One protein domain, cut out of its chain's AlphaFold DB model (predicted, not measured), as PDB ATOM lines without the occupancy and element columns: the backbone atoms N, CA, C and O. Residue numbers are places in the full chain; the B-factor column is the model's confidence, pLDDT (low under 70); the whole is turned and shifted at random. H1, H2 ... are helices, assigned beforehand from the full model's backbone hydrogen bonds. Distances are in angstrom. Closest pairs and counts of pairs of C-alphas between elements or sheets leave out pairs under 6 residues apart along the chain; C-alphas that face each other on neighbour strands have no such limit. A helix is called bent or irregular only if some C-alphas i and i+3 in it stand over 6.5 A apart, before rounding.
ATOM      1  N   PRO A 115      18.227 -17.543  16.991       79.75
ATOM      2  CA  PRO A 115      19.267 -17.021  16.097       79.75
ATOM      3  C   PRO A 115      19.979 -18.108  15.280       79.75
ATOM      4  O   PRO A 115      20.340 -17.874  14.127       79.75
ATOM      5  N   ARG A 116      20.143 -19.319  15.830       76.44
ATOM      6  CA  ARG A 116      20.831 -20.420  15.138       76.44
ATOM      7  C   ARG A 116      19.982 -21.001  14.005       76.44
ATOM      8  O   ARG A 116      20.509 -21.279  12.930       76.44
ATOM      9  N   ASN A 117      18.674 -21.125  14.225       72.44
ATOM     10  CA  ASN A 117      17.738 -21.613  13.211       72.44
ATOM     11  C   ASN A 117      17.497 -20.555  12.123       72.44
ATOM     12  O   ASN A 117      17.469 -20.884  10.937       72.44
ATOM     13  N   THR A 118      17.412 -19.276  12.505       76.56
ATOM     14  CA  THR A 118      17.288 -18.163  11.557       76.56
ATOM     15  C   THR A 118      18.529 -18.048  10.669       76.56
ATOM     16  O   THR A 118      18.389 -17.860   9.464       76.56
ATOM     17  N   ALA A 119      19.737 -18.252  11.206       78.31
ATOM     18  CA  ALA A 119      20.968 -18.239  10.410       78.31
ATOM     19  C   ALA A 119      21.001 -19.344   9.338       78.31
ATOM     20  O   ALA A 119      21.403 -19.086   8.205       78.31
ATOM     21  N   GLN A 120      20.534 -20.557   9.654       77.50
ATOM     22  CA  GLN A 120      20.442 -21.643   8.670       77.50
ATOM     23  C   GLN A 120      19.388 -21.363   7.593       77.50
ATOM     24  O   GLN A 120      19.620 -21.653   6.420       77.50
ATOM     25  N   LEU A 121      18.250 -20.768   7.959       77.81
ATOM     26  CA  LEU A 121      17.238 -20.330   6.993       77.81
ATOM     27  C   LEU A 121      17.771 -19.231   6.070       77.81
ATOM     28  O   LEU A 121      17.605 -19.332   4.857       77.81
ATOM     29  N   ILE A 122      18.462 -18.232   6.625       81.25
ATOM     30  CA  ILE A 122      19.087 -17.149   5.855       81.25
ATOM     31  C   ILE A 122      20.166 -17.703   4.923       81.25
ATOM     32  O   ILE A 122      20.207 -17.309   3.766       81.25
ATOM     33  N   ALA A 123      20.996 -18.646   5.371       81.88
ATOM     34  CA  ALA A 123      22.028 -19.253   4.528       81.88
ATOM     35  C   ALA A 123      21.442 -20.060   3.353       81.88
ATOM     36  O   ALA A 123      22.024 -20.088   2.270       81.88
ATOM     37  N   ASN A 124      20.277 -20.687   3.542       77.50
ATOM     38  CA  ASN A 124      19.587 -21.436   2.488       77.50
ATOM     39  C   ASN A 124      18.713 -20.552   1.584       77.50
ATOM     40  O   ASN A 124      18.351 -20.966   0.482       77.50
ATOM     41  N   PHE A 125      18.387 -19.334   2.012       85.00
ATOM     42  CA  PHE A 125      17.532 -18.413   1.267       85.00
ATOM     43  C   PHE A 125      18.095 -18.047  -0.121       85.00
ATOM     44  O   PHE A 125      17.348 -18.151  -1.095       85.00
ATOM     45  N   PRO A 126      19.394 -17.706  -0.279       84.38
ATOM     46  CA  PRO A 126      20.001 -17.461  -1.583       84.38
ATOM     47  C   PRO A 126      19.881 -18.660  -2.519       84.38
ATOM     48  O   PRO A 126      19.529 -18.494  -3.681       84.38
ATOM     49  N   TRP A 127      20.107 -19.876  -2.015       83.06
ATOM     50  CA  TRP A 127      19.981 -21.091  -2.818       83.06
ATOM     51  C   TRP A 127      18.539 -21.334  -3.272       83.06
ATOM     52  O   TRP A 127      18.311 -21.677  -4.430       83.06
ATOM     53  N   ILE A 128      17.558 -21.103  -2.394       77.50
ATOM     54  CA  ILE A 128      16.130 -21.183  -2.735       77.50
ATOM     55  C   ILE A 128      15.767 -20.137  -3.794       77.50
ATOM     56  O   ILE A 128      15.046 -20.465  -4.732       77.50
ATOM     57  N   ILE A 129      16.290 -18.911  -3.690       80.75
ATOM     58  CA  ILE A 129      16.094 -17.866  -4.706       80.75
ATOM     59  C   ILE A 129      16.716 -18.292  -6.038       80.75
ATOM     60  O   ILE A 129      16.057 -18.191  -7.066       80.75
ATOM     61  N   VAL A 130      17.949 -18.807  -6.033       82.81
ATOM     62  CA  VAL A 130      18.646 -19.267  -7.245       82.81
ATOM     63  C   VAL A 130      17.896 -20.422  -7.899       82.81
ATOM     64  O   VAL A 130      17.635 -20.378  -9.098       82.81
ATOM     65  N   MET A 131      17.493 -21.431  -7.125       83.88
ATOM     66  CA  MET A 131      16.719 -22.559  -7.639       83.88
ATOM     67  C   MET A 131      15.325 -22.139  -8.093       83.88
ATOM     68  O   MET A 131      14.858 -22.619  -9.120       83.88
ATOM     69  N   GLY A 132      14.675 -21.222  -7.377       79.62
ATOM     70  CA  GLY A 132      13.388 -20.654  -7.763       79.62
ATOM     71  C   GLY A 132      13.478 -19.864  -9.065       79.62
ATOM     72  O   GLY A 132      12.636 -20.040  -9.936       79.62
ATOM     73  N   LEU A 133      14.526 -19.056  -9.236       75.69
ATOM     74  CA  LEU A 133      14.788 -18.302 -10.459       75.69
ATOM     75  C   LEU A 133      15.149 -19.235 -11.616       75.69
ATOM     76  O   LEU A 133      14.656 -19.034 -12.718       75.69
ATOM     77  N   TYR A 134      15.949 -20.275 -11.370       79.88
ATOM     78  CA  TYR A 134      16.268 -21.306 -12.357       79.88
ATOM     79  C   TYR A 134      15.016 -22.063 -12.808       79.88
ATOM     80  O   TYR A 134      14.793 -22.204 -14.006       79.88
ATOM     81  N   TRP A 135      14.169 -22.501 -11.870       77.75
ATOM     82  CA  TRP A 135      12.891 -23.150 -12.178       77.75
ATOM     83  C   TRP A 135      11.955 -22.204 -12.923       77.75
ATOM     84  O   TRP A 135      11.390 -22.590 -13.939       77.75
ATOM     85  N   ALA A 136      11.850 -20.951 -12.475       66.56
ATOM     86  CA  ALA A 136      11.075 -19.937 -13.165       66.56
ATOM     87  C   ALA A 136      11.609 -19.717 -14.581       66.56
ATOM     88  O   ALA A 136      10.801 -19.708 -15.487       66.56
ATOM     89  N   LEU A 137      12.924 -19.624 -14.811       65.31
ATOM     90  CA  LEU A 137      13.521 -19.516 -16.152       65.31
ATOM     91  C   LEU A 137      13.263 -20.761 -17.010       65.31
ATOM     92  O   LEU A 137      12.959 -20.628 -18.195       65.31
ATOM     93  N   ALA A 138      13.377 -21.953 -16.424       68.75
ATOM     94  CA  ALA A 138      13.158 -23.224 -17.107       68.75
ATOM     95  C   ALA A 138      11.690 -23.392 -17.535       68.75
ATOM     96  O   ALA A 138      11.424 -23.763 -18.679       68.75
ATOM     97  N   ASP A 139      10.744 -23.037 -16.664       66.12
ATOM     98  CA  ASP A 139       9.311 -23.010 -16.976       66.12
ATOM     99  C   ASP A 139       8.952 -21.818 -17.890       66.12
ATOM    100  O   ASP A 139       8.111 -21.937 -18.787       66.12
ATOM    101  N   TYR A 140       9.632 -20.675 -17.735       57.81
ATOM    102  CA  TYR A 140       9.446 -19.479 -18.565       57.81
ATOM    103  C   TYR A 140       9.965 -19.660 -19.988       57.81
ATOM    104  O   TYR A 140       9.430 -18.998 -20.880       57.81
ATOM    105  N   GLY A 141      10.906 -20.585 -20.233       60.62
ATOM    106  CA  GLY A 141      11.383 -21.005 -21.559       60.62
ATOM    107  C   GLY A 141      10.257 -21.214 -22.584       60.62
ATOM    108  O   GLY A 141      10.428 -20.947 -23.770       60.62
ATOM    109  N   ARG A 142       9.066 -21.613 -22.115       59.41
ATOM    110  CA  ARG A 142       7.857 -21.846 -22.923       59.41
ATOM    111  C   ARG A 142       6.890 -20.656 -23.056       59.41
ATOM    112  O   ARG A 142       5.931 -20.763 -23.813       59.41
ATOM    113  N   SER A 143       7.082 -19.540 -22.347       58.22
ATOM    114  CA  SER A 143       6.155 -18.382 -22.317       58.22
ATOM    115  C   SER A 143       6.830 -17.001 -22.424       58.22
ATOM    116  O   SER A 143       6.159 -15.979 -22.265       58.22
ATOM    117  N   PHE A 144       8.131 -16.943 -22.737       54.28
ATOM    118  CA  PHE A 144       8.989 -15.746 -22.660       54.28
ATOM    119  C   PHE A 144       8.518 -14.486 -23.399       54.28
ATOM    120  O   PHE A 144       8.924 -13.392 -23.015       54.28
ATOM    121  N   VAL A 145       7.653 -14.583 -24.411       64.31
ATOM    122  CA  VAL A 145       7.232 -13.396 -25.175       64.31
ATOM    123  C   VAL A 145       6.469 -12.407 -24.293       64.31
ATOM    124  O   VAL A 145       6.764 -11.221 -24.317       64.31
ATOM    125  N   ARG A 146       5.523 -12.866 -23.467       60.69
ATOM    126  CA  ARG A 146       4.643 -11.979 -22.680       60.69
ATOM    127  C   ARG A 146       5.329 -11.222 -21.535       60.69
ATOM    128  O   ARG A 146       5.148 -10.010 -21.460       60.69
ATOM    129  N   PRO A 147       6.095 -11.869 -20.643       67.25
ATOM    130  CA  PRO A 147       6.741 -11.173 -19.536       67.25
ATOM    131  C   PRO A 147       7.878 -10.272 -20.021       67.25
ATOM    132  O   PRO A 147       8.039  -9.188 -19.472       67.25
ATOM    133  N   PHE A 148       8.602 -10.655 -21.083       72.38
ATOM    134  CA  PHE A 148       9.601  -9.784 -21.704       72.38
ATOM    135  C   PHE A 148       8.945  -8.554 -22.341       72.38
ATOM    136  O   PHE A 148       9.435  -7.447 -22.144       72.38
ATOM    137  N   LEU A 149       7.794  -8.709 -23.013       74.44
ATOM    138  CA  LEU A 149       7.021  -7.572 -23.525       74.44
ATOM    139  C   LEU A 149       6.549  -6.653 -22.393       74.44
ATOM    140  O   LEU A 149       6.712  -5.443 -22.493       74.44
ATOM    141  N   CYS A 150       6.011  -7.210 -21.302       79.75
ATOM    142  CA  CYS A 150       5.607  -6.417 -20.140       79.75
ATOM    143  C   CYS A 150       6.797  -5.678 -19.519       79.75
ATOM    144  O   CYS A 150       6.671  -4.499 -19.209       79.75
ATOM    145  N   TRP A 151       7.949  -6.336 -19.366       79.81
ATOM    146  CA  TRP A 151       9.153  -5.726 -18.798       79.81
ATOM    147  C   TRP A 151       9.736  -4.646 -19.717       79.81
ATOM    148  O   TRP A 151      10.136  -3.584 -19.248       79.81
ATOM    149  N   LEU A 152       9.700  -4.869 -21.032       80.56
ATOM    150  CA  LEU A 152      10.120  -3.902 -22.043       80.56
ATOM    151  C   LEU A 152       9.192  -2.678 -22.052       80.56
ATOM    152  O   LEU A 152       9.682  -1.551 -22.006       80.56
ATOM    153  N   VAL A 153       7.871  -2.871 -21.998       84.81
ATOM    154  CA  VAL A 153       6.894  -1.775 -21.863       84.81
ATOM    155  C   VAL A 153       7.093  -1.017 -20.549       84.81
ATOM    156  O   VAL A 153       7.101   0.211 -20.549       84.81
ATOM    157  N   LEU A 154       7.318  -1.723 -19.437       87.75
ATOM    158  CA  LEU A 154       7.574  -1.092 -18.142       87.75
ATOM    159  C   LEU A 154       8.865  -0.261 -18.179       87.75
ATOM    160  O   LEU A 154       8.880   0.873 -17.703       87.75
ATOM    161  N   SER A 155       9.926  -0.787 -18.798       80.38
ATOM    162  CA  SER A 155      11.186  -0.061 -18.973       80.38
ATOM    163  C   SER A 155      11.006   1.191 -19.831       80.38
ATOM    164  O   SER A 155      11.511   2.237 -19.452       80.38
ATOM    165  N   LEU A 156      10.201   1.143 -20.899       84.25
ATOM    166  CA  LEU A 156       9.894   2.300 -21.749       84.25
ATOM    167  C   LEU A 156       9.154   3.422 -21.014       84.25
ATOM    168  O   LEU A 156       9.237   4.565 -21.444       84.25
ATOM    169  N   VAL A 157       8.442   3.121 -19.927       87.62
ATOM    170  CA  VAL A 157       7.762   4.128 -19.097       87.62
ATOM    171  C   VAL A 157       8.674   4.623 -17.974       87.62
ATOM    172  O   VAL A 157       8.757   5.825 -17.720       87.62
ATOM    173  N   ILE A 158       9.391   3.707 -17.319       87.19
ATOM    174  CA  ILE A 158      10.264   4.033 -16.188       87.19
ATOM    175  C   ILE A 158      11.486   4.823 -16.652       87.19
ATOM    176  O   ILE A 158      11.869   5.772 -15.975       87.19
ATOM    177  N   PHE A 159      12.085   4.482 -17.799       87.81
ATOM    178  CA  PHE A 159      13.306   5.143 -18.263       87.81
ATOM    179  C   PHE A 159      13.098   6.636 -18.523       87.81
ATOM    180  O   PHE A 159      13.840   7.415 -17.940       87.81
ATOM    181  N   PRO A 160      12.102   7.084 -19.314       81.12
ATOM    182  CA  PRO A 160      11.876   8.510 -19.545       81.12
ATOM    183  C   PRO A 160      11.510   9.257 -18.266       81.12
ATOM    184  O   PRO A 160      11.987  10.369 -18.047       81.12
ATOM    185  N   TRP A 161      10.705   8.636 -17.400       87.12
ATOM    186  CA  TRP A 161      10.328   9.229 -16.123       87.12
ATOM    187  C   TRP A 161      11.546   9.418 -15.211       87.12
ATOM    188  O   TRP A 161      11.785  10.518 -14.723       87.12
ATOM    189  N   TRP A 162      12.375   8.387 -15.050       88.62
ATOM    190  CA  TRP A 162      13.601   8.452 -14.252       88.62
ATOM    191  C   TRP A 162      14.632   9.401 -14.866       88.62
ATOM    192  O   TRP A 162      15.263  10.193 -14.172       88.62
ATOM    193  N   TYR A 163      14.778   9.367 -16.187       81.88
ATOM    194  CA  TYR A 163      15.695  10.227 -16.926       81.88
ATOM    195  C   TYR A 163      15.309  11.706 -16.806       81.88
ATOM    196  O   TYR A 163      16.192  12.557 -16.699       81.88
ATOM    197  N   SER A 164      14.010  12.014 -16.714       76.81
ATOM    198  CA  SER A 164      13.540  13.381 -16.456       76.81
ATOM    199  C   SER A 164      13.926  13.918 -15.073       76.81
ATOM    200  O   SER A 164      14.006  15.128 -14.905       76.81
ATOM    201  N   GLN A 165      14.206  13.041 -14.100       83.75
ATOM    202  CA  GLN A 165      14.684  13.445 -12.773       83.75
ATOM    203  C   GLN A 165      16.192  13.738 -12.757       83.75
ATOM    204  O   GLN A 165      16.661  14.493 -11.910       83.75
TER     205      GLN A 165
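This is residues 115 to 165 of the 201 residues of an uncharacterized protein of Beijerinckiaceae bacterium (UniProt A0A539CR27). Two helices make a wide, open V: bent H1 is one side, H2 the other, and residues 141 to 144 join them at the corner. The two sides do not fold back on each other, and the space between them is empty. The printed part has 51 residues with two named helices, H1 then H2, and no named strand; its class is all helix. The whole is extended, with a radius of gyration of the C-alphas of 17.1 A, and flat, spanning 46 by 35 by 8 A.

Begin at Pro 115, where H1, residues 115 to 140, starts. By its hydrogen bonds it was assigned as one helix, but it is bent: C-alphas 123 and 126 are 6.7 A apart. Its arms, H1a of residues 115 to 123 and H1b of residues 126 to 140, stand at a shallow tilt of 34 degrees, only just short of steep. Past a tight link of 4 residues you reach H2, residues 145 to 165. H1a and H2 are apart, with no C-alpha of the one within 8 A of the other. H1b and H2 are apart by the same measure. In H1a and H1b every O i to N i+4 pair is within hydrogen-bond range; in H2, 15 of 17 are.

Find C-alpha 115 at (19.267, -17.021, 16.097); from there H1a runs 12.1 A to C-alpha 123. H1b covers 20.1 A from C-alpha 126 to C-alpha 140 at (9.446, -19.479, -18.565). H2 covers 30.5 A, ending at C-alpha 165 at (14.684, 13.445, -12.773). It is neither bent nor irregular, but only just: C-alphas 157 and 160 are 6.0 A apart.

The two C-alphas farthest apart, those of Arg 116 and Ser 164, are 46.8 A apart. The printed part has no cut. Its mean pLDDT is 76.6; look at residues 136 to 147 for the values under 70.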